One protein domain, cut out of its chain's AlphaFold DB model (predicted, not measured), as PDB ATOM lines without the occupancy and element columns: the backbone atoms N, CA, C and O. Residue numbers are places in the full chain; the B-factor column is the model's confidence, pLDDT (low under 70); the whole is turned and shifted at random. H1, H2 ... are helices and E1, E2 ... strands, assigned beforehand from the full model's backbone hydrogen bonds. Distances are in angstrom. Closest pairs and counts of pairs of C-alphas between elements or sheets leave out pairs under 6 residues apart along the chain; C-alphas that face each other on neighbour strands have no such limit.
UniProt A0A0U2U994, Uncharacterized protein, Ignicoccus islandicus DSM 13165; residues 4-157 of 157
ATOM      1  N   PRO A   4      24.530 -20.182 138.425       89.12
ATOM      2  CA  PRO A   4      25.140 -18.861 138.529       89.12
ATOM      3  C   PRO A   4      25.455 -18.282 137.145       89.12
ATOM      4  O   PRO A   4      25.947 -19.000 136.273       89.12
ATOM      5  N   LEU A   5      25.241 -16.978 136.945       85.94
ATOM      6  CA  LEU A   5      25.510 -16.330 135.650       85.94
ATOM      7  C   LEU A   5      26.939 -16.550 135.141       85.94
ATOM      8  O   LEU A   5      27.161 -16.722 133.945       85.94
ATOM      9  N   LYS A   6      27.909 -16.595 136.058       88.81
ATOM     10  CA  LYS A   6      29.305 -16.883 135.728       88.81
ATOM     11  C   LYS A   6      29.485 -18.269 135.096       88.81
ATOM     12  O   LYS A   6      30.209 -18.389 134.115       88.81
ATOM     13  N   GLU A   7      28.816 -19.295 135.617       90.19
ATOM     14  CA  GLU A   7      28.894 -20.649 135.048       90.19
ATOM     15  C   GLU A   7      28.219 -20.711 133.674       90.19
ATOM     16  O   GLU A   7      28.682 -21.418 132.784       90.19
ATOM     17  N   LEU A   8      27.143 -19.940 133.475       88.12
ATOM     18  CA  LEU A   8      26.518 -19.801 132.162       88.12
ATOM     19  C   LEU A   8      27.484 -19.154 131.156       88.12
ATOM     20  O   LEU A   8      27.624 -19.659 130.047       88.12
ATOM     21  N   TYR A   9      28.177 -18.080 131.549       87.81
ATOM     22  CA  TYR A   9      29.210 -17.437 130.730       87.81
ATOM     23  C   TYR A   9      30.299 -18.434 130.313       87.81
ATOM     24  O   TYR A   9      30.600 -18.564 129.126       87.81
ATOM     25  N   GLU A  10      30.860 -19.163 131.282       90.62
ATOM     26  CA  GLU A  10      31.928 -20.142 131.049       90.62
ATOM     27  C   GLU A  10      31.453 -21.258 130.113       90.62
ATOM     28  O   GLU A  10      32.159 -21.630 129.179       90.62
ATOM     29  N   ALA A  11      30.209 -21.710 130.272       90.12
ATOM     30  CA  ALA A  11      29.644 -22.720 129.394       90.12
ATOM     31  C   ALA A  11      29.487 -22.240 127.941       90.12
ATOM     32  O   ALA A  11      29.721 -23.009 127.010       90.12
ATOM     33  N   PHE A  12      29.125 -20.975 127.718       89.12
ATOM     34  CA  PHE A  12      29.034 -20.409 126.367       89.12
ATOM     35  C   PHE A  12      30.411 -20.250 125.702       89.12
ATOM     36  O   PHE A  12      30.530 -20.469 124.494       89.12
ATOM     37  N   GLU A  13      31.453 -19.910 126.468       89.25
ATOM     38  CA  GLU A  13      32.842 -19.929 125.984       89.25
ATOM     39  C   GLU A  13      33.264 -21.346 125.572       89.25
ATOM     40  O   GLU A  13      33.765 -21.551 124.467       89.25
ATOM     41  N   GLU A  14      33.006 -22.341 126.425       90.25
ATOM     42  CA  GLU A  14      33.369 -23.739 126.159       90.25
ATOM     43  C   GLU A  14      32.660 -24.322 124.930       90.25
ATOM     44  O   GLU A  14      33.234 -25.138 124.207       90.25
ATOM     45  N   LEU A  15      31.432 -23.878 124.652       84.94
ATOM     46  CA  LEU A  15      30.669 -24.274 123.466       84.94
ATOM     47  C   LEU A  15      31.048 -23.488 122.198       84.94
ATOM     48  O   LEU A  15      30.456 -23.717 121.143       84.94
ATOM     49  N   GLY A  16      32.018 -22.570 122.271       85.19
ATOM     50  CA  GLY A  16      32.497 -21.792 121.125       85.19
ATOM     51  C   GLY A  16      31.557 -20.667 120.677       85.19
ATOM     52  O   GLY A  16      31.699 -20.165 119.564       85.19
ATOM     53  N   VAL A  17      30.604 -20.275 121.528       83.75
ATOM     54  CA  VAL A  17      29.639 -19.188 121.274       83.75
ATOM     55  C   VAL A  17      30.201 -17.840 121.738       83.75
ATOM     56  O   VAL A  17      29.921 -16.805 121.136       83.75
ATOM     57  N   GLY A  18      31.022 -17.866 122.793       78.00
ATOM     58  CA  GLY A  18      31.550 -16.687 123.477       78.00
ATOM     59  C   GLY A  18      30.663 -16.283 124.653       78.00
ATOM     60  O   GLY A  18      29.443 -16.194 124.539       78.00
ATOM     61  N   GLY A  19      31.262 -16.024 125.809       72.44
ATOM     62  CA  GLY A  19      30.535 -15.820 127.062       72.44
ATOM     63  C   GLY A  19      29.840 -14.460 127.148       72.44
ATOM     64  O   GLY A  19      28.827 -14.333 127.835       72.44
ATOM     65  N   VAL A  20      30.313 -13.457 126.393       72.19
ATOM     66  CA  VAL A  20      29.650 -12.140 126.254       72.19
ATOM     67  C   VAL A  20      28.189 -12.309 125.837       72.19
ATOM     68  O   VAL A  20      27.316 -11.588 126.304       72.19
ATOM     69  N   TYR A  21      27.906 -13.350 125.059       72.06
ATOM     70  CA  TYR A  21      26.569 -13.698 124.615       72.06
ATOM     71  C   TYR A  21      25.574 -13.954 125.756       72.06
ATOM     72  O   TYR A  21      24.415 -13.555 125.675       72.06
ATOM     73  N   ALA A  22      26.020 -14.612 126.830       70.81
ATOM     74  CA  ALA A  22      25.187 -14.891 127.998       70.81
ATOM     75  C   ALA A  22      24.915 -13.619 128.823       70.81
ATOM     76  O   ALA A  22      23.829 -13.455 129.384       70.81
ATOM     77  N   LEU A  23      25.886 -12.703 128.876       74.62
ATOM     78  CA  LEU A  23      25.749 -11.412 129.555       74.62
ATOM     79  C   LEU A  23      24.801 -10.480 128.792       74.62
ATOM     80  O   LEU A  23      23.910  -9.897 129.399       74.62
ATOM     81  N   ASP A  24      24.931 -10.400 127.469       80.88
ATOM     82  CA  ASP A  24      24.057  -9.572 126.634       80.88
ATOM     83  C   ASP A  24      22.598 -10.048 126.720       80.88
ATOM     84  O   ASP A  24      21.696  -9.245 126.954       80.88
ATOM     85  N   ALA A  25      22.367 -11.363 126.638       77.50
ATOM     86  CA  ALA A  25      21.026 -11.939 126.721       77.50
ATOM     87  C   ALA A  25      20.325 -11.640 128.058       77.50
ATOM     88  O   ALA A  25      19.132 -11.328 128.100       77.50
ATOM     89  N   THR A  26      21.076 -11.725 129.158       78.25
ATOM     90  CA  THR A  26      20.559 -11.493 130.515       78.25
ATOM     91  C   THR A  26      20.294 -10.011 130.764       78.25
ATOM     92  O   THR A  26      19.220  -9.659 131.256       78.25
ATOM     93  N   GLN A  27      21.206  -9.132 130.339       81.69
ATOM     94  CA  GLN A  27      21.031  -7.680 130.426       81.69
ATOM     95  C   GLN A  27      19.864  -7.187 129.573       81.69
ATOM     96  O   GLN A  27      19.053  -6.391 130.050       81.69
ATOM     97  N   GLN A  28      19.747  -7.672 128.335       79.19
ATOM     98  CA  GLN A  28      18.667  -7.276 127.441       79.19
ATOM     99  C   GLN A  28      17.308  -7.678 128.028       79.19
ATOM    100  O   GLN A  28      16.425  -6.832 128.170       79.19
ATOM    101  N   SER A  29      17.174  -8.930 128.471       80.19
ATOM    102  CA  SER A  29      15.950  -9.439 129.095       80.19
ATOM    103  C   SER A  29      15.538  -8.658 130.351       80.19
ATOM    104  O   SER A  29      14.354  -8.362 130.535       80.19
ATOM    105  N   ALA A  30      16.502  -8.273 131.194       79.44
ATOM    106  CA  ALA A  30      16.247  -7.442 132.370       79.44
ATOM    107  C   ALA A  30      15.830  -6.012 131.994       79.44
ATOM    108  O   ALA A  30      14.892  -5.468 132.573       79.44
ATOM    109  N   SER A  31      16.482  -5.410 130.992       80.12
ATOM    110  CA  SER A  31      16.165  -4.049 130.534       80.12
ATOM    111  C   SER A  31      14.766  -3.931 129.919       80.12
ATOM    112  O   SER A  31      14.133  -2.881 130.021       80.12
ATOM    113  N   GLU A  32      14.270  -5.021 129.331       77.62
ATOM    114  CA  GLU A  32      12.921  -5.131 128.774       77.62
ATOM    115  C   GLU A  32      11.876  -5.558 129.829       77.62
ATOM    116  O   GLU A  32      10.688  -5.628 129.525       77.62
ATOM    117  N   GLY A  33      12.289  -5.827 131.078       75.75
ATOM    118  CA  GLY A  33      11.404  -6.263 132.164       75.75
ATOM    119  C   GLY A  33      10.818  -7.665 131.967       75.75
ATOM    120  O   GLY A  33       9.822  -8.010 132.602       75.75
ATOM    121  N   LEU A  34      11.409  -8.461 131.072       76.38
ATOM    122  CA  LEU A  34      10.908  -9.778 130.689       76.38
ATOM    123  C   LEU A  34      11.453 -10.885 131.584       76.38
ATOM    124  O   LEU A  34      10.737 -11.848 131.833       76.38
ATOM    125  N   TYR A  35      12.700 -10.758 132.054       81.38
ATOM    126  CA  TYR A  35      13.390 -11.711 132.943       81.38
ATOM    127  C   TYR A  35      13.442 -13.165 132.436       81.38
ATOM    128  O   TYR A  35      13.771 -14.095 133.174       81.38
ATOM    129  N   CYS A  36      13.166 -13.366 131.150       85.94
ATOM    130  CA  CYS A  36      13.352 -14.605 130.418       85.94
ATOM    131  C   CYS A  36      14.025 -14.352 129.078       85.94
ATOM    132  O   CYS A  36      13.784 -13.344 128.405       85.94
ATOM    133  N   PHE A  37      14.837 -15.312 128.660       87.62
ATOM    134  CA  PHE A  37      15.349 -15.362 127.303       87.62
ATOM    135  C   PHE A  37      15.440 -16.809 126.826       87.62
ATOM    136  O   PHE A  37      15.675 -17.744 127.595       87.62
ATOM    137  N   ASP A  38      15.216 -16.987 125.535       89.31
ATOM    138  CA  ASP A  38      15.368 -18.252 124.839       89.31
ATOM    139  C   ASP A  38      16.791 -18.315 124.274       89.31
ATOM    140  O   ASP A  38      17.180 -17.435 123.517       89.31
ATOM    141  N   VAL A  39      17.560 -19.352 124.602       91.69
ATOM    142  CA  VAL A  39      18.789 -19.732 123.894       91.69
ATOM    143  C   VAL A  39      18.374 -20.565 122.686       91.69
ATOM    144  O   VAL A  39      17.959 -21.715 122.834       91.69
ATOM    145  N   VAL A  40      18.438 -19.978 121.495       90.69
ATOM    146  CA  VAL A  40      17.967 -20.586 120.245       90.69
ATOM    147  C   VAL A  40      18.968 -21.638 119.776       90.69
ATOM    148  O   VAL A  40      20.154 -21.351 119.618       90.69
ATOM    149  N   LEU A  41      18.479 -22.857 119.546       93.00
ATOM    150  CA  LEU A  41      19.268 -24.037 119.174       93.00
ATOM    151  C   LEU A  41      19.049 -24.467 117.711       93.00
ATOM    152  O   LEU A  41      19.884 -25.157 117.125       93.00
ATOM    153  N   SER A  42      17.907 -24.093 117.138       91.88
ATOM    154  CA  SER A  42      17.483 -24.362 115.759       91.88
ATOM    155  C   SER A  42      16.429 -23.319 115.394       91.88
ATOM    156  O   SER A  42      15.630 -22.942 116.251       91.88
ATOM    157  N   GLU A  43      16.436 -22.817 114.162       88.25
ATOM    158  CA  GLU A  43      15.460 -21.831 113.680       88.25
ATOM    159  C   GLU A  43      14.301 -22.486 112.906       88.25
ATOM    160  O   GLU A  43      13.206 -21.920 112.816       88.25
ATOM    161  N   ARG A  44      14.527 -23.667 112.314       84.69
ATOM    162  CA  ARG A  44      13.600 -24.407 111.441       84.69
ATOM    163  C   ARG A  44      13.743 -25.938 111.602       84.69
ATOM    164  O   ARG A  44      14.403 -26.601 110.793       84.69
ATOM    165  N   PRO A  45      12.998 -26.554 112.536       83.44
ATOM    166  CA  PRO A  45      11.996 -25.956 113.423       83.44
ATOM    167  C   PRO A  45      12.608 -25.029 114.475       83.44
ATOM    168  O   PRO A  45      13.744 -25.232 114.880       83.44
ATOM    169  N   TYR A  46      11.855 -24.045 114.971       87.19
ATOM    170  CA  TYR A  46      12.382 -23.240 116.072       87.19
ATOM    171  C   TYR A  46      12.436 -24.110 117.327       87.19
ATOM    172  O   TYR A  46      11.403 -24.605 117.786       87.19
ATOM    173  N   VAL A  47      13.635 -24.293 117.870       88.69
ATOM    174  CA  VAL A  47      13.876 -24.994 119.131       88.69
ATOM    175  C   VAL A  47      14.765 -24.118 119.994       88.69
ATOM    176  O   VAL A  47      15.826 -23.695 119.544       88.69
ATOM    177  N   ALA A  48      14.365 -23.866 121.237       90.56
ATOM    178  CA  ALA A  48      15.148 -23.047 122.153       90.56
ATOM    179  C   ALA A  48      15.093 -23.552 123.595       90.56
ATOM    180  O   ALA A  48      14.064 -24.057 124.039       90.56
ATOM    181  N   LEU A  49      16.184 -23.372 124.342       89.88
ATOM    182  CA  LEU A  49      16.204 -23.538 125.794       89.88
ATOM    183  C   LEU A  49      15.848 -22.212 126.460       89.88
ATOM    184  O   LEU A  49      16.606 -21.252 126.377       89.88
ATOM    185  N   ARG A  50      14.729 -22.170 127.177       88.94
ATOM    186  CA  ARG A  50      14.342 -21.007 127.967       88.94
ATOM    187  C   ARG A  50      15.058 -20.980 129.310       88.94
ATOM    188  O   ARG A  50      14.968 -21.935 130.093       88.94
ATOM    189  N   LEU A  51      15.686 -19.842 129.585       88.00
ATOM    190  CA  LEU A  51      16.332 -19.504 130.844       88.00
ATOM    191  C   LEU A  51      15.555 -18.378 131.536       88.00
ATOM    192  O   LEU A  51      15.256 -17.354 130.924       88.00
ATOM    193  N   TYR A  52      15.236 -18.580 132.814       86.19
ATOM    194  CA  TYR A  52      14.606 -17.582 133.682       86.19
ATOM    195  C   TYR A  52      15.689 -16.905 134.503       86.19
ATOM    196  O   TYR A  52      16.402 -17.591 135.232       86.19
ATOM    197  N   TYR A  53      15.819 -15.592 134.378       84.06
ATOM    198  CA  TYR A  53      16.828 -14.802 135.064       84.06
ATOM    199  C   TYR A  53      16.271 -14.219 136.366       84.06
ATOM    200  O   TYR A  53      15.186 -13.645 136.388       84.06
ATOM    201  N   ASN A  54      17.027 -14.371 137.452       81.00
ATOM    202  CA  ASN A  54      16.794 -13.679 138.710       81.00
ATOM    203  C   ASN A  54      17.865 -12.597 138.879       81.00
ATOM    204  O   ASN A  54      19.040 -12.916 139.062       81.00
ATOM    205  N   ASP A  55      17.442 -11.337 138.822       75.06
ATOM    206  CA  ASP A  55      18.300 -10.151 138.910       75.06
ATOM    207  C   ASP A  55      18.757  -9.815 140.333       75.06
ATOM    208  O   ASP A  55      19.739  -9.105 140.519       75.06
ATOM    209  N   VAL A  56      18.074 -10.340 141.349       77.00
ATOM    210  CA  VAL A  56      18.431 -10.125 142.756       77.00
ATOM    211  C   VAL A  56      19.588 -11.031 143.185       77.00
ATOM    212  O   VAL A  56      20.463 -10.608 143.937       77.00
ATOM    213  N   GLU A  57      19.579 -12.287 142.744       74.62
ATOM    214  CA  GLU A  57      20.532 -13.322 143.171       74.62
ATOM    215  C   GLU A  57      21.525 -13.732 142.058       74.62
ATOM    216  O   GLU A  57      22.312 -14.658 142.262       74.62
ATOM    217  N   ASP A  58      21.497 -13.077 140.890       82.81
ATOM    218  CA  ASP A  58      22.407 -13.288 139.749       82.81
ATOM    219  C   ASP A  58      22.547 -14.757 139.289       82.81
ATOM    220  O   ASP A  58      23.641 -15.284 139.035       82.81
ATOM    221  N   PHE A  59      21.409 -15.437 139.132       84.12
ATOM    222  CA  PHE A  59      21.350 -16.794 138.581       84.12
ATOM    223  C   PHE A  59      20.288 -16.931 137.493       84.12
ATOM    224  O   PHE A  59      19.328 -16.163 137.424       84.12
ATOM    225  N   VAL A  60      20.432 -17.977 136.676       84.69
ATOM    226  CA  VAL A  60      19.391 -18.438 135.755       84.69
ATOM    227  C   VAL A  60      18.847 -19.808 136.134       84.69
ATOM    228  O   VAL A  60      19.515 -20.621 136.779       84.69
ATOM    229  N   VAL A  61      17.625 -20.089 135.690       83.06
ATOM    230  CA  VAL A  61      16.977 -21.393 135.832       83.06
ATOM    231  C   VAL A  61      16.580 -21.903 134.450       83.06
ATOM    232  O   VAL A  61      15.701 -21.316 133.817       83.06
ATOM    233  N   PRO A  62      17.200 -22.992 133.968       80.06
ATOM    234  CA  PRO A  62      16.768 -23.687 132.762       80.06
ATOM    235  C   PRO A  62      15.524 -24.520 133.065       80.06
ATOM    236  O   PRO A  62      15.541 -25.363 133.964       80.06
ATOM    237  N   LEU A  63      14.441 -24.272 132.334       71.19
ATOM    238  CA  LEU A  63      13.120 -24.794 132.713       71.19
ATOM    239  C   LEU A  63      12.319 -25.397 131.567       71.19
ATOM    240  O   LEU A  63      11.510 -26.297 131.784       71.19
ATOM    241  N   ALA A  64      12.498 -24.896 130.351       72.94
ATOM    242  CA  ALA A  64      11.701 -25.356 129.227       72.94
ATOM    243  C   ALA A  64      12.530 -25.417 127.953       72.94
ATOM    244  O   ALA A  64      13.318 -24.519 127.671       72.94
ATOM    245  N   ILE A  65      12.300 -26.460 127.164       77.44
ATOM    246  CA  ILE A  65      12.620 -26.469 125.745       77.44
ATOM    247  C   ILE A  65      11.359 -26.016 125.011       77.44
ATOM    248  O   ILE A  65      10.312 -26.658 125.072       77.44
ATOM    249  N   ARG A  66      11.432 -24.884 124.321       77.50
ATOM    250  CA  ARG A  66      10.351 -24.400 123.464       77.50
ATOM    251  C   ARG A  66      10.542 -24.938 122.067       77.50
ATOM    252  O   ARG A  66      11.633 -24.826 121.519       77.50
ATOM    253  N   VAL A  67       9.478 -25.485 121.493       77.44
ATOM    254  CA  VAL A  67       9.463 -25.976 120.120       77.44
ATOM    255  C   VAL A  67       8.320 -25.295 119.383       77.44
ATOM    256  O   VAL A  67       7.158 -25.419 119.758       77.44
ATOM    257  N   HIS A  68       8.631 -24.580 118.311       78.00
ATOM    258  CA  HIS A  68       7.622 -24.094 117.380       78.00
ATOM    259  C   HIS A  68       7.635 -24.969 116.139       78.00
ATOM    260  O   HIS A  68       8.621 -25.018 115.396       78.00
ATOM    261  N   LEU A  69       6.511 -25.624 115.887       71.25
ATOM    262  CA  LEU A  69       6.298 -26.400 114.679       71.25
ATOM    263  C   LEU A  69       5.168 -25.714 113.939       71.25
ATOM    264  O   LEU A  69       4.008 -25.853 114.310       71.25
ATOM    265  N   LYS A  70       5.503 -24.951 112.895       63.88
ATOM    266  CA  LYS A  70       4.477 -24.305 112.078       63.88
ATOM    267  C   LYS A  70       3.525 -25.383 111.552       63.88
ATOM    268  O   LYS A  70       3.967 -26.295 110.842       63.88
ATOM    269  N   LYS A  71       2.240 -25.286 111.923       54.38
ATOM    270  CA  LYS A  71       1.190 -26.188 111.432       54.38
ATOM    271  C   LYS A  71       1.263 -26.259 109.903       54.38
ATOM    272  O   LYS A  71       1.583 -25.273 109.239       54.38
ATOM    273  N   ASP A  72       1.078 -27.464 109.375       61.84
ATOM    274  CA  ASP A  72       1.178 -27.828 107.952       61.84
ATOM    275  C   ASP A  72       2.584 -27.856 107.322       61.84
ATOM    276  O   ASP A  72       2.728 -28.391 106.221       61.84
ATOM    277  N   GLN A  73       3.640 -27.371 107.992       63.75
ATOM    278  CA  GLN A  73       5.019 -27.544 107.502       63.75
ATOM    279  C   GLN A  73       5.665 -28.849 107.967       63.75
ATOM    280  O   GLN A  73       6.469 -29.426 107.238       63.75
ATOM    281  N   TRP A  74       5.311 -29.322 109.162       67.06
ATOM    282  CA  TRP A  74       6.007 -30.428 109.813       67.06
ATOM    283  C   TRP A  74       5.013 -31.504 110.253       67.06
ATOM    284  O   TRP A  74       4.063 -31.229 110.985       67.06
ATOM    285  N   LYS A  75       5.223 -32.751 109.813       62.28
ATOM    286  CA  LYS A  75       4.494 -33.909 110.348       62.28
ATOM    287  C   LYS A  75       5.234 -34.414 111.575       62.28
ATOM    288  O   LYS A  75       6.326 -34.957 111.468       62.28
ATOM    289  N   VAL A  76       4.626 -34.225 112.735       61.62
ATOM    290  CA  VAL A  76       5.246 -34.535 114.019       61.62
ATOM    291  C   VAL A  76       4.996 -35.997 114.383       61.62
ATOM    292  O   VAL A  76       3.866 -36.376 114.695       61.62
ATOM    293  N   ASP A  77       6.038 -36.834 114.375       68.38
ATOM    294  CA  ASP A  77       5.950 -38.161 114.991       68.38
ATOM    295  C   ASP A  77       6.016 -38.016 116.520       68.38
ATOM    296  O   ASP A  77       7.089 -37.933 117.122       68.38
ATOM    297  N   ARG A  78       4.843 -37.999 117.166       65.56
ATOM    298  CA  ARG A  78       4.709 -37.896 118.632       65.56
ATOM    299  C   ARG A  78       5.540 -38.951 119.376       65.56
ATOM    300  O   ARG A  78       6.148 -38.631 120.391       65.56
ATOM    301  N   ARG A  79       5.657 -40.175 118.841       66.94
ATOM    302  CA  ARG A  79       6.463 -41.245 119.459       66.94
ATOM    303  C   ARG A  79       7.961 -40.994 119.323       66.94
ATOM    304  O   ARG A  79       8.751 -41.527 120.100       66.94
ATOM    305  N   ALA A  80       8.392 -40.259 118.301       66.75
ATOM    306  CA  ALA A  80       9.783 -39.838 118.171       66.75
ATOM    307  C   ALA A  80      10.118 -38.734 119.187       66.75
ATOM    308  O   ALA A  80      11.156 -38.829 119.836       66.75
ATOM    309  N   LEU A  81       9.211 -37.775 119.403       67.88
ATOM    310  CA  LEU A  81       9.337 -36.750 120.450       67.88
ATOM    311  C   LEU A  81       9.392 -37.346 121.861       67.88
ATOM    312  O   LEU A  81      10.297 -37.024 122.622       67.88
ATOM    313  N   GLU A  82       8.485 -38.264 122.197       67.94
ATOM    314  CA  GLU A  82       8.479 -38.936 123.508       67.94
ATOM    315  C   GLU A  82       9.775 -39.723 123.771       67.94
ATOM    316  O   GLU A  82      10.265 -39.761 124.896       67.94
ATOM    317  N   ARG A  83      10.377 -40.318 122.730       68.25
ATOM    318  CA  ARG A  83      11.677 -41.009 122.832       68.25
ATOM    319  C   ARG A  83      12.858 -40.049 122.949       68.25
ATOM    320  O   ARG A  83      13.831 -40.376 123.620       68.25
ATOM    321  N   ALA A  84      12.781 -38.903 122.278       64.12
ATOM    322  CA  ALA A  84      13.791 -37.851 122.325       64.12
ATOM    323  C   ALA A  84      13.843 -37.144 123.687       64.12
ATOM    324  O   ALA A  84      14.866 -36.559 124.034       64.12
ATOM    325  N   LEU A  85      12.755 -37.212 124.460       66.12
ATOM    326  CA  LEU A  85      12.579 -36.432 125.681       66.12
ATOM    327  C   LEU A  85      12.237 -37.311 126.894       66.12
ATOM    328  O   LEU A  85      11.163 -37.157 127.479       66.12
ATOM    329  N   PRO A  86      13.149 -38.190 127.355       57.31
ATOM    330  CA  PRO A  86      12.919 -38.991 128.561       57.31
ATOM    331  C   PRO A  86      12.665 -38.145 129.824       57.31
ATOM    332  O   PRO A  86      12.122 -38.650 130.801       57.31
ATOM    333  N   ALA A  87      13.070 -36.870 129.808       53.91
ATOM    334  CA  ALA A  87      12.939 -35.905 130.900       53.91
ATOM    335  C   ALA A  87      11.735 -34.946 130.749       53.91
ATOM    336  O   ALA A  87      11.684 -33.914 131.421       53.91
ATOM    337  N   LEU A  88      10.782 -35.257 129.863       60.19
ATOM    338  CA  LEU A  88       9.591 -34.436 129.650       60.19
ATOM    339  C   LEU A  88       8.681 -34.469 130.884       60.19
ATOM    340  O   LEU A  88       8.080 -35.495 131.196       60.19
ATOM    341  N   MET A  89       8.556 -33.334 131.572       56.28
ATOM    342  CA  MET A  89       7.644 -33.202 132.713       56.28
ATOM    343  C   MET A  89       6.223 -32.856 132.278       56.28
ATOM    344  O   MET A  89       5.254 -33.353 132.850       56.28
ATOM    345  N   SER A  90       6.093 -31.995 131.273       59.53
ATOM    346  CA  SER A  90       4.813 -31.610 130.691       59.53
ATOM    347  C   SER A  90       5.018 -31.089 129.272       59.53
ATOM    348  O   SER A  90       6.068 -30.533 128.951       59.53
ATOM    349  N   ALA A  91       4.006 -31.266 128.429       60.81
ATOM    350  CA  ALA A  91       3.923 -30.643 127.119       60.81
ATOM    351  C   ALA A  91       2.656 -29.791 127.079       60.81
ATOM    352  O   ALA A  91       1.564 -30.302 127.333       60.81
ATOM    353  N   HIS A  92       2.810 -28.505 126.789       62.47
ATOM    354  CA  HIS A  92       1.700 -27.594 126.549       62.47
ATOM    355  C   HIS A  92       1.693 -27.227 125.068       62.47
ATOM    356  O   HIS A  92       2.697 -26.747 124.543       62.47
ATOM    357  N   GLU A  93       0.582 -27.507 124.396       61.22
ATOM    358  CA  GLU A  93       0.383 -27.225 122.978       61.22
ATOM    359  C   GLU A  93      -0.661 -26.113 122.862       61.22
ATOM    360  O   GLU A  93      -1.786 -26.282 123.333       61.22
ATOM    361  N   ASP A  94      -0.273 -24.993 122.260       63.00
ATOM    362  CA  ASP A  94      -1.176 -23.910 121.859       63.00
ATOM    363  C   ASP A  94      -1.286 -23.873 120.319       63.00
ATOM    364  O   ASP A  94      -0.726 -24.725 119.622       63.00
ATOM    365  N   GLU A  95      -2.026 -22.921 119.747       57.22
ATOM    366  CA  GLU A  95      -2.294 -22.849 118.312       57.22
ATOM    367  C   GLU A  95      -1.020 -22.838 117.451       57.22
ATOM    368  O   GLU A  95      -1.046 -23.394 116.347       57.22
ATOM    369  N   GLU A  96       0.081 -22.299 117.984       63.25
ATOM    370  CA  GLU A  96       1.372 -22.139 117.307       63.25
ATOM    371  C   GLU A  96       2.518 -22.954 117.948       63.25
ATOM    372  O   GLU A  96       3.375 -23.485 117.238       63.25
ATOM    373  N   TRP A  97       2.543 -23.116 119.277       68.44
ATOM    374  CA  TRP A  97       3.721 -23.600 120.014       68.44
ATOM    375  C   TRP A  97       3.504 -24.935 120.720       68.44
ATOM    376  O   TRP A  97       2.491 -25.143 121.379       68.44
ATOM    377  N   LEU A  98       4.529 -25.789 120.689       70.12
ATOM    378  CA  LEU A  98       4.692 -26.920 121.595       70.12
ATOM    379  C   LEU A  98       5.767 -26.569 122.633       70.12
ATOM    380  O   LEU A  98       6.969 -26.616 122.368       70.12
ATOM    381  N   THR A  99       5.348 -26.212 123.840       71.94
ATOM    382  CA  THR A  99       6.269 -25.960 124.953       71.94
ATOM    383  C   THR A  99       6.485 -27.242 125.741       71.94
ATOM    384  O   THR A  99       5.534 -27.840 126.240       71.94
ATOM    385  N   LEU A 100       7.742 -27.659 125.861       72.00
ATOM    386  CA  LEU A 100       8.147 -28.870 126.558       72.00
ATOM    387  C   LEU A 100       8.894 -28.476 127.826       72.00
ATOM    388  O   LEU A 100      10.013 -27.967 127.781       72.00
ATOM    389  N   THR A 101       8.282 -28.714 128.979       68.06
ATOM    390  CA  THR A 101       8.948 -28.455 130.255       68.06
ATOM    391  C   THR A 101       9.959 -29.562 130.506       68.06
ATOM    392  O   THR A 101       9.619 -30.749 130.522       68.06
ATOM    393  N   PHE A 102      11.207 -29.159 130.710       70.12
ATOM    394  CA  PHE A 102      12.333 -30.039 130.964       70.12
ATOM    395  C   PHE A 102      12.954 -29.628 132.290       70.12
ATOM    396  O   PHE A 102      13.312 -28.470 132.487       70.12
ATOM    397  N   ASN A 103      13.112 -30.591 133.190       66.12
ATOM    398  CA  ASN A 103      13.898 -30.385 134.393       66.12
ATOM    399  C   ASN A 103      15.249 -31.072 134.211       66.12
ATOM    400  O   ASN A 103      15.281 -32.303 134.071       66.12
ATOM    401  N   PRO A 104      16.356 -30.313 134.205       70.38
ATOM    402  CA  PRO A 104      17.667 -30.912 134.096       70.38
ATOM    403  C   PRO A 104      17.922 -31.939 135.201       70.38
ATOM    404  O   PRO A 104      17.492 -31.735 136.345       70.38
ATOM    405  N   PRO A 105      18.625 -33.046 134.894       70.88
ATOM    406  CA  PRO A 105      18.987 -34.019 135.912       70.88
ATOM    407  C   PRO A 105      19.774 -33.362 137.051       70.88
ATOM    408  O   PRO A 105      20.578 -32.450 136.846       70.88
ATOM    409  N   ARG A 106      19.550 -33.836 138.282       70.50
ATOM    410  CA  ARG A 106      20.282 -33.333 139.452       70.50
ATOM    411  C   ARG A 106      21.784 -33.570 139.277       70.50
ATOM    412  O   ARG A 106      22.187 -34.668 138.905       70.50
ATOM    413  N   GLY A 107      22.584 -32.564 139.624       72.44
ATOM    414  CA  GLY A 107      24.046 -32.639 139.593       72.44
ATOM    415  C   GLY A 107      24.682 -32.271 138.253       72.44
ATOM    416  O   GLY A 107      25.904 -32.256 138.188       72.44
ATOM    417  N   PHE A 108      23.885 -31.949 137.227       81.12
ATOM    418  CA  PHE A 108      24.418 -31.367 135.998       81.12
ATOM    419  C   PHE A 108      25.008 -29.982 136.294       81.12
ATOM    420  O   PHE A 108      24.476 -29.266 137.140       81.12
ATOM    421  N   ASN A 109      26.075 -29.599 135.602       86.75
ATOM    422  CA  ASN A 109      26.586 -28.228 135.542       86.75
ATOM    423  C   ASN A 109      26.029 -27.483 134.310       86.75
ATOM    424  O   ASN A 109      25.306 -28.061 133.496       86.75
ATOM    425  N   ALA A 110      26.347 -26.194 134.155       88.44
ATOM    426  CA  ALA A 110      25.834 -25.376 133.050       88.44
ATOM    427  C   ALA A 110      26.132 -25.959 131.651       88.44
ATOM    428  O   ALA A 110      25.242 -25.998 130.798       88.44
ATOM    429  N   VAL A 111      27.348 -26.470 131.433       90.50
ATOM    430  CA  VAL A 111      27.776 -27.091 130.166       90.50
ATOM    431  C   VAL A 111      26.973 -28.355 129.876       90.50
ATOM    432  O   VAL A 111      26.502 -28.557 128.759       90.50
ATOM    433  N   GLU A 112      26.774 -29.206 130.879       89.88
ATOM    434  CA  GLU A 112      25.999 -30.440 130.745       89.88
ATOM    435  C   GLU A 112      24.523 -30.154 130.454       89.88
ATOM    436  O   GLU A 112      23.910 -30.847 129.639       89.88
ATOM    437  N   VAL A 113      23.951 -29.110 131.065       87.38
ATOM    438  CA  VAL A 113      22.586 -28.662 130.761       87.38
ATOM    439  C   VAL A 113      22.469 -28.209 129.307       87.38
ATOM    440  O   VAL A 113      21.551 -28.648 128.611       87.38
ATOM    441  N   LEU A 114      23.385 -27.360 128.833       89.06
ATOM    442  CA  LEU A 114      23.355 -26.853 127.460       89.06
ATOM    443  C   LEU A 114      23.587 -27.967 126.435       89.06
ATOM    444  O   LEU A 114      22.853 -28.052 125.455       89.06
ATOM    445  N   ASN A 115      24.538 -28.871 126.680       90.06
ATOM    446  CA  ASN A 115      24.762 -30.028 125.814       90.06
ATOM    447  C   ASN A 115      23.542 -30.950 125.764       90.06
ATOM    448  O   ASN A 115      23.153 -31.392 124.687       90.06
ATOM    449  N   ASN A 116      22.889 -31.202 126.899       86.94
ATOM    450  CA  ASN A 116      21.644 -31.967 126.920       86.94
ATOM    451  C   ASN A 116      20.550 -31.261 126.101       86.94
ATOM    452  O   ASN A 116      19.898 -31.892 125.272       86.94
ATOM    453  N   ALA A 117      20.406 -29.942 126.251       87.62
ATOM    454  CA  ALA A 117      19.473 -29.157 125.447       87.62
ATOM    455  C   ALA A 117      19.765 -29.250 123.939       87.62
ATOM    456  O   ALA A 117      18.839 -29.440 123.151       87.62
ATOM    457  N   ILE A 118      21.038 -29.193 123.542       90.94
ATOM    458  CA  ILE A 118      21.484 -29.375 122.154       90.94
ATOM    459  C   ILE A 118      21.131 -30.778 121.644       90.94
ATOM    460  O   ILE A 118      20.581 -30.908 120.551       90.94
ATOM    461  N   GLU A 119      21.394 -31.834 122.416       88.88
ATOM    462  CA  GLU A 119      21.058 -33.207 122.017       88.88
ATOM    463  C   GLU A 119      19.541 -33.428 121.907       88.88
ATOM    464  O   GLU A 119      19.072 -34.049 120.948       88.88
ATOM    465  N   MET A 120      18.750 -32.852 122.819       85.56
ATOM    466  CA  MET A 120      17.287 -32.850 122.714       85.56
ATOM    467  C   MET A 120      16.823 -32.121 121.450       85.56
ATOM    468  O   MET A 120      15.986 -32.643 120.710       85.56
ATOM    469  N   ALA A 121      17.391 -30.949 121.157       88.69
ATOM    470  CA  ALA A 121      17.073 -30.197 119.952       88.69
ATOM    471  C   ALA A 121      17.431 -30.980 118.676       88.69
ATOM    472  O   ALA A 121      16.592 -31.076 117.784       88.69
ATOM    473  N   LYS A 122      18.593 -31.649 118.615       90.62
ATOM    474  CA  LYS A 122      18.960 -32.554 117.504       90.62
ATOM    475  C   LYS A 122      17.918 -33.644 117.298       90.62
ATOM    476  O   LYS A 122      17.522 -33.929 116.166       90.62
ATOM    477  N   ALA A 123      17.463 -34.258 118.385       85.88
ATOM    478  CA  ALA A 123      16.467 -35.313 118.320       85.88
ATOM    479  C   ALA A 123      15.099 -34.789 117.838       85.88
ATOM    480  O   ALA A 123      14.463 -35.452 117.019       85.88
ATOM    481  N   ILE A 124      14.684 -33.591 118.266       84.31
ATOM    482  CA  ILE A 124      13.458 -32.917 117.801       84.31
ATOM    483  C   ILE A 124      13.547 -32.574 116.307       84.31
ATOM    484  O   ILE A 124      12.660 -32.945 115.541       84.31
ATOM    485  N   VAL A 125      14.628 -31.915 115.882       87.69
ATOM    486  CA  VAL A 125      14.874 -31.513 114.484       87.69
ATOM    487  C   VAL A 125      14.855 -32.733 113.560       87.69
ATOM    488  O   VAL A 125      14.153 -32.746 112.547       87.69
ATOM    489  N   LYS A 126      15.512 -33.822 113.974       86.88
ATOM    490  CA  LYS A 126      15.486 -35.099 113.254       86.88
ATOM    491  C   LYS A 126      14.093 -35.734 113.223       86.88
ATOM    492  O   LYS A 126      13.699 -36.284 112.197       86.88
ATOM    493  N   ALA A 127      13.344 -35.682 114.327       82.62
ATOM    494  CA  ALA A 127      12.004 -36.266 114.425       82.62
ATOM    495  C   ALA A 127      10.991 -35.598 113.484       82.62
ATOM    496  O   ALA A 127      10.054 -36.259 113.037       82.62
ATOM    497  N   VAL A 128      11.186 -34.316 113.165       79.56
ATOM    498  CA  VAL A 128      10.343 -33.593 112.204       79.56
ATOM    499  C   VAL A 128      10.857 -33.671 110.762       79.56
ATOM    500  O   VAL A 128      10.205 -33.150 109.862       79.56
ATOM    501  N   GLY A 129      11.991 -34.342 110.526       82.69
ATOM    502  CA  GLY A 129      12.575 -34.524 109.196       82.69
ATOM    503  C   GLY A 129      13.312 -33.296 108.654       82.69
ATOM    504  O   GLY A 129      13.379 -33.132 107.440       82.69
ATOM    505  N   SER A 130      13.820 -32.425 109.533       86.25
ATOM    506  CA  SER A 130      14.708 -31.321 109.151       86.25
ATOM    507  C   SER A 130      16.174 -31.768 109.204       86.25
ATOM    508  O   SER A 130      16.561 -32.531 110.091       86.25
ATOM    509  N   ASP A 131      16.980 -31.268 108.266       87.38
ATOM    510  CA  ASP A 131      18.435 -31.475 108.196       87.38
ATOM    511  C   ASP A 131      19.216 -30.271 108.766       87.38
ATOM    512  O   ASP A 131      20.413 -30.122 108.515       87.38
ATOM    513  N   GLU A 132      18.549 -29.369 109.496       89.69
ATOM    514  CA  GLU A 132      19.205 -28.209 110.101       89.69
ATOM    515  C   GLU A 132      20.287 -28.635 111.106       89.69
ATOM    516  O   GLU A 132      20.083 -29.489 111.972       89.69
ATOM    517  N   GLU A 133      21.448 -27.989 111.016       92.69
ATOM    518  CA  GLU A 133      22.498 -28.140 112.012       92.69
ATOM    519  C   GLU A 133      22.092 -27.474 113.330       92.69
ATOM    520  O   GLU A 133      21.922 -26.254 113.398       92.69
ATOM    521  N   VAL A 134      22.024 -28.269 114.394       93.12
ATOM    522  CA  VAL A 134      21.664 -27.813 115.740       93.12
ATOM    523  C   VAL A 134      22.893 -27.398 116.539       93.12
ATOM    524  O   VAL A 134      23.873 -28.138 116.635       93.12
ATOM    525  N   GLY A 135      22.789 -26.239 117.176       90.88
ATOM    526  CA  GLY A 135      23.788 -25.642 118.059       90.88
ATOM    527  C   GLY A 135      23.297 -24.273 118.516       90.88
ATOM    528  O   GLY A 135      22.272 -23.808 118.033       90.88
ATOM    529  N   VAL A 136      23.995 -23.601 119.427       90.56
ATOM    530  CA  VAL A 136      23.567 -22.262 119.865       90.56
ATOM    531  C   VAL A 136      23.667 -21.279 118.687       90.56
ATOM    532  O   VAL A 136      24.759 -20.985 118.208       90.56
ATOM    533  N   LYS A 137      22.517 -20.806 118.196       88.25
ATOM    534  CA  LYS A 137      22.392 -19.856 117.072       88.25
ATOM    535  C   LYS A 137      22.156 -18.425 117.536       88.25
ATOM    536  O   LYS A 137      22.493 -17.479 116.831       88.25
ATOM    537  N   GLY A 138      21.486 -18.295 118.674       87.25
ATOM    538  CA  GLY A 138      20.673 -17.130 118.979       87.25
ATOM    539  C   GLY A 138      20.376 -16.998 120.470       87.25
ATOM    540  O   GLY A 138      20.389 -17.987 121.206       87.25
ATOM    541  N   HIS A 139      20.024 -15.790 120.892       89.00
ATOM    542  CA  HIS A 139      19.212 -15.555 122.063       89.00
ATOM    543  C   HIS A 139      18.087 -14.599 121.690       89.00
ATOM    544  O   HIS A 139      18.240 -13.761 120.800       89.00
ATOM    545  N   LEU A 140      16.952 -14.743 122.358       83.88
ATOM    546  CA  LEU A 140      15.798 -13.883 122.155       83.88
ATOM    547  C   LEU A 140      15.185 -13.560 123.520       83.88
ATOM    548  O   LEU A 140      14.786 -14.495 124.220       83.88
ATOM    549  N   PRO A 141      15.094 -12.280 123.923       84.44
ATOM    550  CA  PRO A 141      14.256 -11.885 125.045       84.44
ATOM    551  C   PRO A 141      12.814 -12.289 124.760       84.44
ATOM    552  O   PRO A 141      12.294 -12.078 123.664       84.44
ATOM    553  N   VAL A 142      12.174 -12.920 125.730       79.62
ATOM    554  CA  VAL A 142      10.823 -13.448 125.561       79.62
ATOM    555  C   VAL A 142      10.044 -13.252 126.840       79.62
ATOM    556  O   VAL A 142      10.594 -13.355 127.932       79.62
ATOM    557  N   GLU A 143       8.740 -13.043 126.717       78.56
ATOM    558  CA  GLU A 143       7.861 -13.065 127.877       78.56
ATOM    559  C   GLU A 143       7.933 -14.438 128.564       78.56
ATOM    560  O   GLU A 143       7.792 -15.496 127.930       78.56
ATOM    561  N   CYS A 144       8.147 -14.421 129.883       70.50
ATOM    562  CA  CYS A 144       8.193 -15.628 130.706       70.50
ATOM    563  C   CYS A 144       6.907 -16.472 130.617       70.50
ATOM    564  O   CYS A 144       6.964 -17.683 130.833       70.50
ATOM    565  N   GLY A 145       5.780 -15.870 130.214       63.97
ATOM    566  CA  GLY A 145       4.472 -16.523 130.113       63.97
ATOM    567  C   GLY A 145       3.920 -16.983 131.471       63.97
ATOM    568  O   GLY A 145       4.557 -16.822 132.513       63.97
ATOM    569  N   GLU A 146       2.736 -17.605 131.462       54.12
ATOM    570  CA  GLU A 146       2.031 -18.093 132.668       54.12
ATOM    571  C   GLU A 146       2.784 -19.200 133.437       54.12
ATOM    572  O   GLU A 146       2.487 -19.486 134.597       54.12
ATOM    573  N   LEU A 147       3.819 -19.796 132.832       53.09
ATOM    574  CA  LEU A 147       4.695 -20.779 133.482       53.09
ATOM    575  C   LEU A 147       5.392 -20.228 134.737       53.09
ATOM    576  O   LEU A 147       5.832 -21.023 135.568       53.09
ATOM    577  N   PHE A 148       5.444 -18.905 134.923       50.53
ATOM    578  CA  PHE A 148       5.977 -18.271 136.131       50.53
ATOM    579  C   PHE A 148       5.309 -18.768 137.427       50.53
ATOM    580  O   PHE A 148       5.997 -18.954 138.431       50.53
ATOM    581  N   GLU A 149       4.005 -19.071 137.426       45.69
ATOM    582  CA  GLU A 149       3.320 -19.587 138.625       45.69
ATOM    583  C   GLU A 149       3.765 -21.012 138.990       45.69
ATOM    584  O   GLU A 149       3.963 -21.336 140.164       45.69
ATOM    585  N   VAL A 150       4.004 -21.861 137.986       48.16
ATOM    586  CA  VAL A 150       4.562 -23.212 138.183       48.16
ATOM    587  C   VAL A 150       6.000 -23.117 138.709       48.16
ATOM    588  O   VAL A 150       6.415 -23.904 139.561       48.16
ATOM    589  N   ILE A 151       6.744 -22.112 138.247       49.12
ATOM    590  CA  ILE A 151       8.143 -21.858 138.603       49.12
ATOM    591  C   ILE A 151       8.276 -21.310 140.018       49.12
ATOM    592  O   ILE A 151       9.124 -21.789 140.764       49.12
ATOM    593  N   SER A 152       7.417 -20.377 140.428       45.69
ATOM    594  CA  SER A 152       7.385 -19.869 141.805       45.69
ATOM    595  C   SER A 152       7.184 -21.008 142.810       45.69
ATOM    596  O   SER A 152       7.876 -21.076 143.825       45.69
ATOM    597  N   ASN A 153       6.325 -21.979 142.490       46.94
ATOM    598  CA  ASN A 153       6.123 -23.160 143.330       46.94
ATOM    599  C   ASN A 153       7.335 -24.107 143.348       46.94
ATOM    600  O   ASN A 153       7.589 -24.744 144.364       46.94
ATOM    601  N   PHE A 154       8.094 -24.199 142.252       45.03
ATOM    602  CA  PHE A 154       9.292 -25.045 142.168       45.03
ATOM    603  C   PHE A 154      10.539 -24.395 142.791       45.03
ATOM    604  O   PHE A 154      11.432 -25.098 143.250       45.03
ATOM    605  N   LEU A 155      10.626 -23.060 142.787       44.75
ATOM    606  CA  LEU A 155      11.745 -22.303 143.361       44.75
ATOM    607  C   LEU A 155      11.621 -22.096 144.874       44.75
ATOM    608  O   LEU A 155      12.641 -21.897 145.529       44.75
ATOM    609  N   ASN A 156      10.399 -22.145 145.414       40.84
ATOM    610  CA  ASN A 156      10.110 -21.971 146.841       40.84
ATOM    611  C   ASN A 156       9.912 -23.296 147.612       40.84
ATOM    612  O   ASN A 156       9.589 -23.253 148.801       40.84
ATOM    613  N   ALA A 157      10.076 -24.452 146.958       40.81
ATOM    614  CA  ALA A 157       9.993 -25.793 147.556       40.81
ATOM    615  C   ALA A 157      11.385 -26.397 147.794       40.81
ATOM    616  O   ALA A 157      11.543 -27.105 148.816       40.81
TER     617      ALA A 157
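What this domain is: This is residues 4 to 157 of the 157 residues of an uncharacterized protein of Ignicoccus islandicus DSM 13165 (UniProt A0A0U2U994). A strongly twisted sheet of six strands has the long helix H4 packed along one face, and the helical hairpin H1 and H2 covers that face further on, making two layers. The short helix H3 sits beside the last residues of H4, and H5, at the end of the chain, only grazes the sheet. The printed part has 154 residues with five named helices and six named strands, in the order H1 H2 E1 E2 E3 H3 E4 E5 H4 E6 H5; the class is mixed, helices and strands. The sheet runs E4 E5 E3 E2 E1 E6, all antiparallel. The whole is compact, with a radius of gyration of the C-alphas of 14.8 A, and spans 42 by 34 by 31 A.

Where its parts are: H1, residues 5 to 14, begins at C-alpha 5 (25.510, -16.330, 135.650), and H2 is residues 20 to 31. E1, residues 36 to 43, bends by 57 degrees at residue 40. E2 is residues 46 to 54, 25.0 A long. E3, residues 59 to 68, 26.3 A, bends by 53 degrees at residue 63. H3 is residues 78 to 84, E4 88 to 93 and E5 97 to 102. H4, residues 110 to 127, is 25.6 A long. E6 is residues 138 to 141, and H5, residues 147 to 155, ends at C-alpha 155 (11.745, -22.303, 143.361).

How they stand to each other: E1, E2 and E3 form a meander, each strand the antiparallel neighbour of the one before; N 39 and O 49 are 2.8 A apart, N 48 and O 66 2.9 A. E5 pairs with E3 through N 65 and O 100, 2.8 A, and with E4 through N 99 and O 92, 2.8 A. E6 pairs with E1 through N 40 and O 138, 2.8 A. E3, H3 and E4 are a split strand-helix-strand unit, two strands running the same way with E5 between them in the sheet; its crossover is right-handed. H4 is over E3 and E2 at a height over the sheet of 9.0 A, along the strands. H2 has a height of 7.7 A. H4 touches H1 with residues 110 to 114 alone, closest C-alphas Ala 11 and Val 111, 4.8 A, at a steep tilt of 60 degrees. Every O i to N i+4 pair is within hydrogen-bond range in H1, H2, H3, H4 and H5.

The domain as a whole: The C-alphas of Glu 57 and Asp 72, the two farthest apart, are 42.7 A apart. The printed part has no cut, and no link is long. Residues 70 to 97, 101, 103 and 145 to 157 have pLDDT under 70.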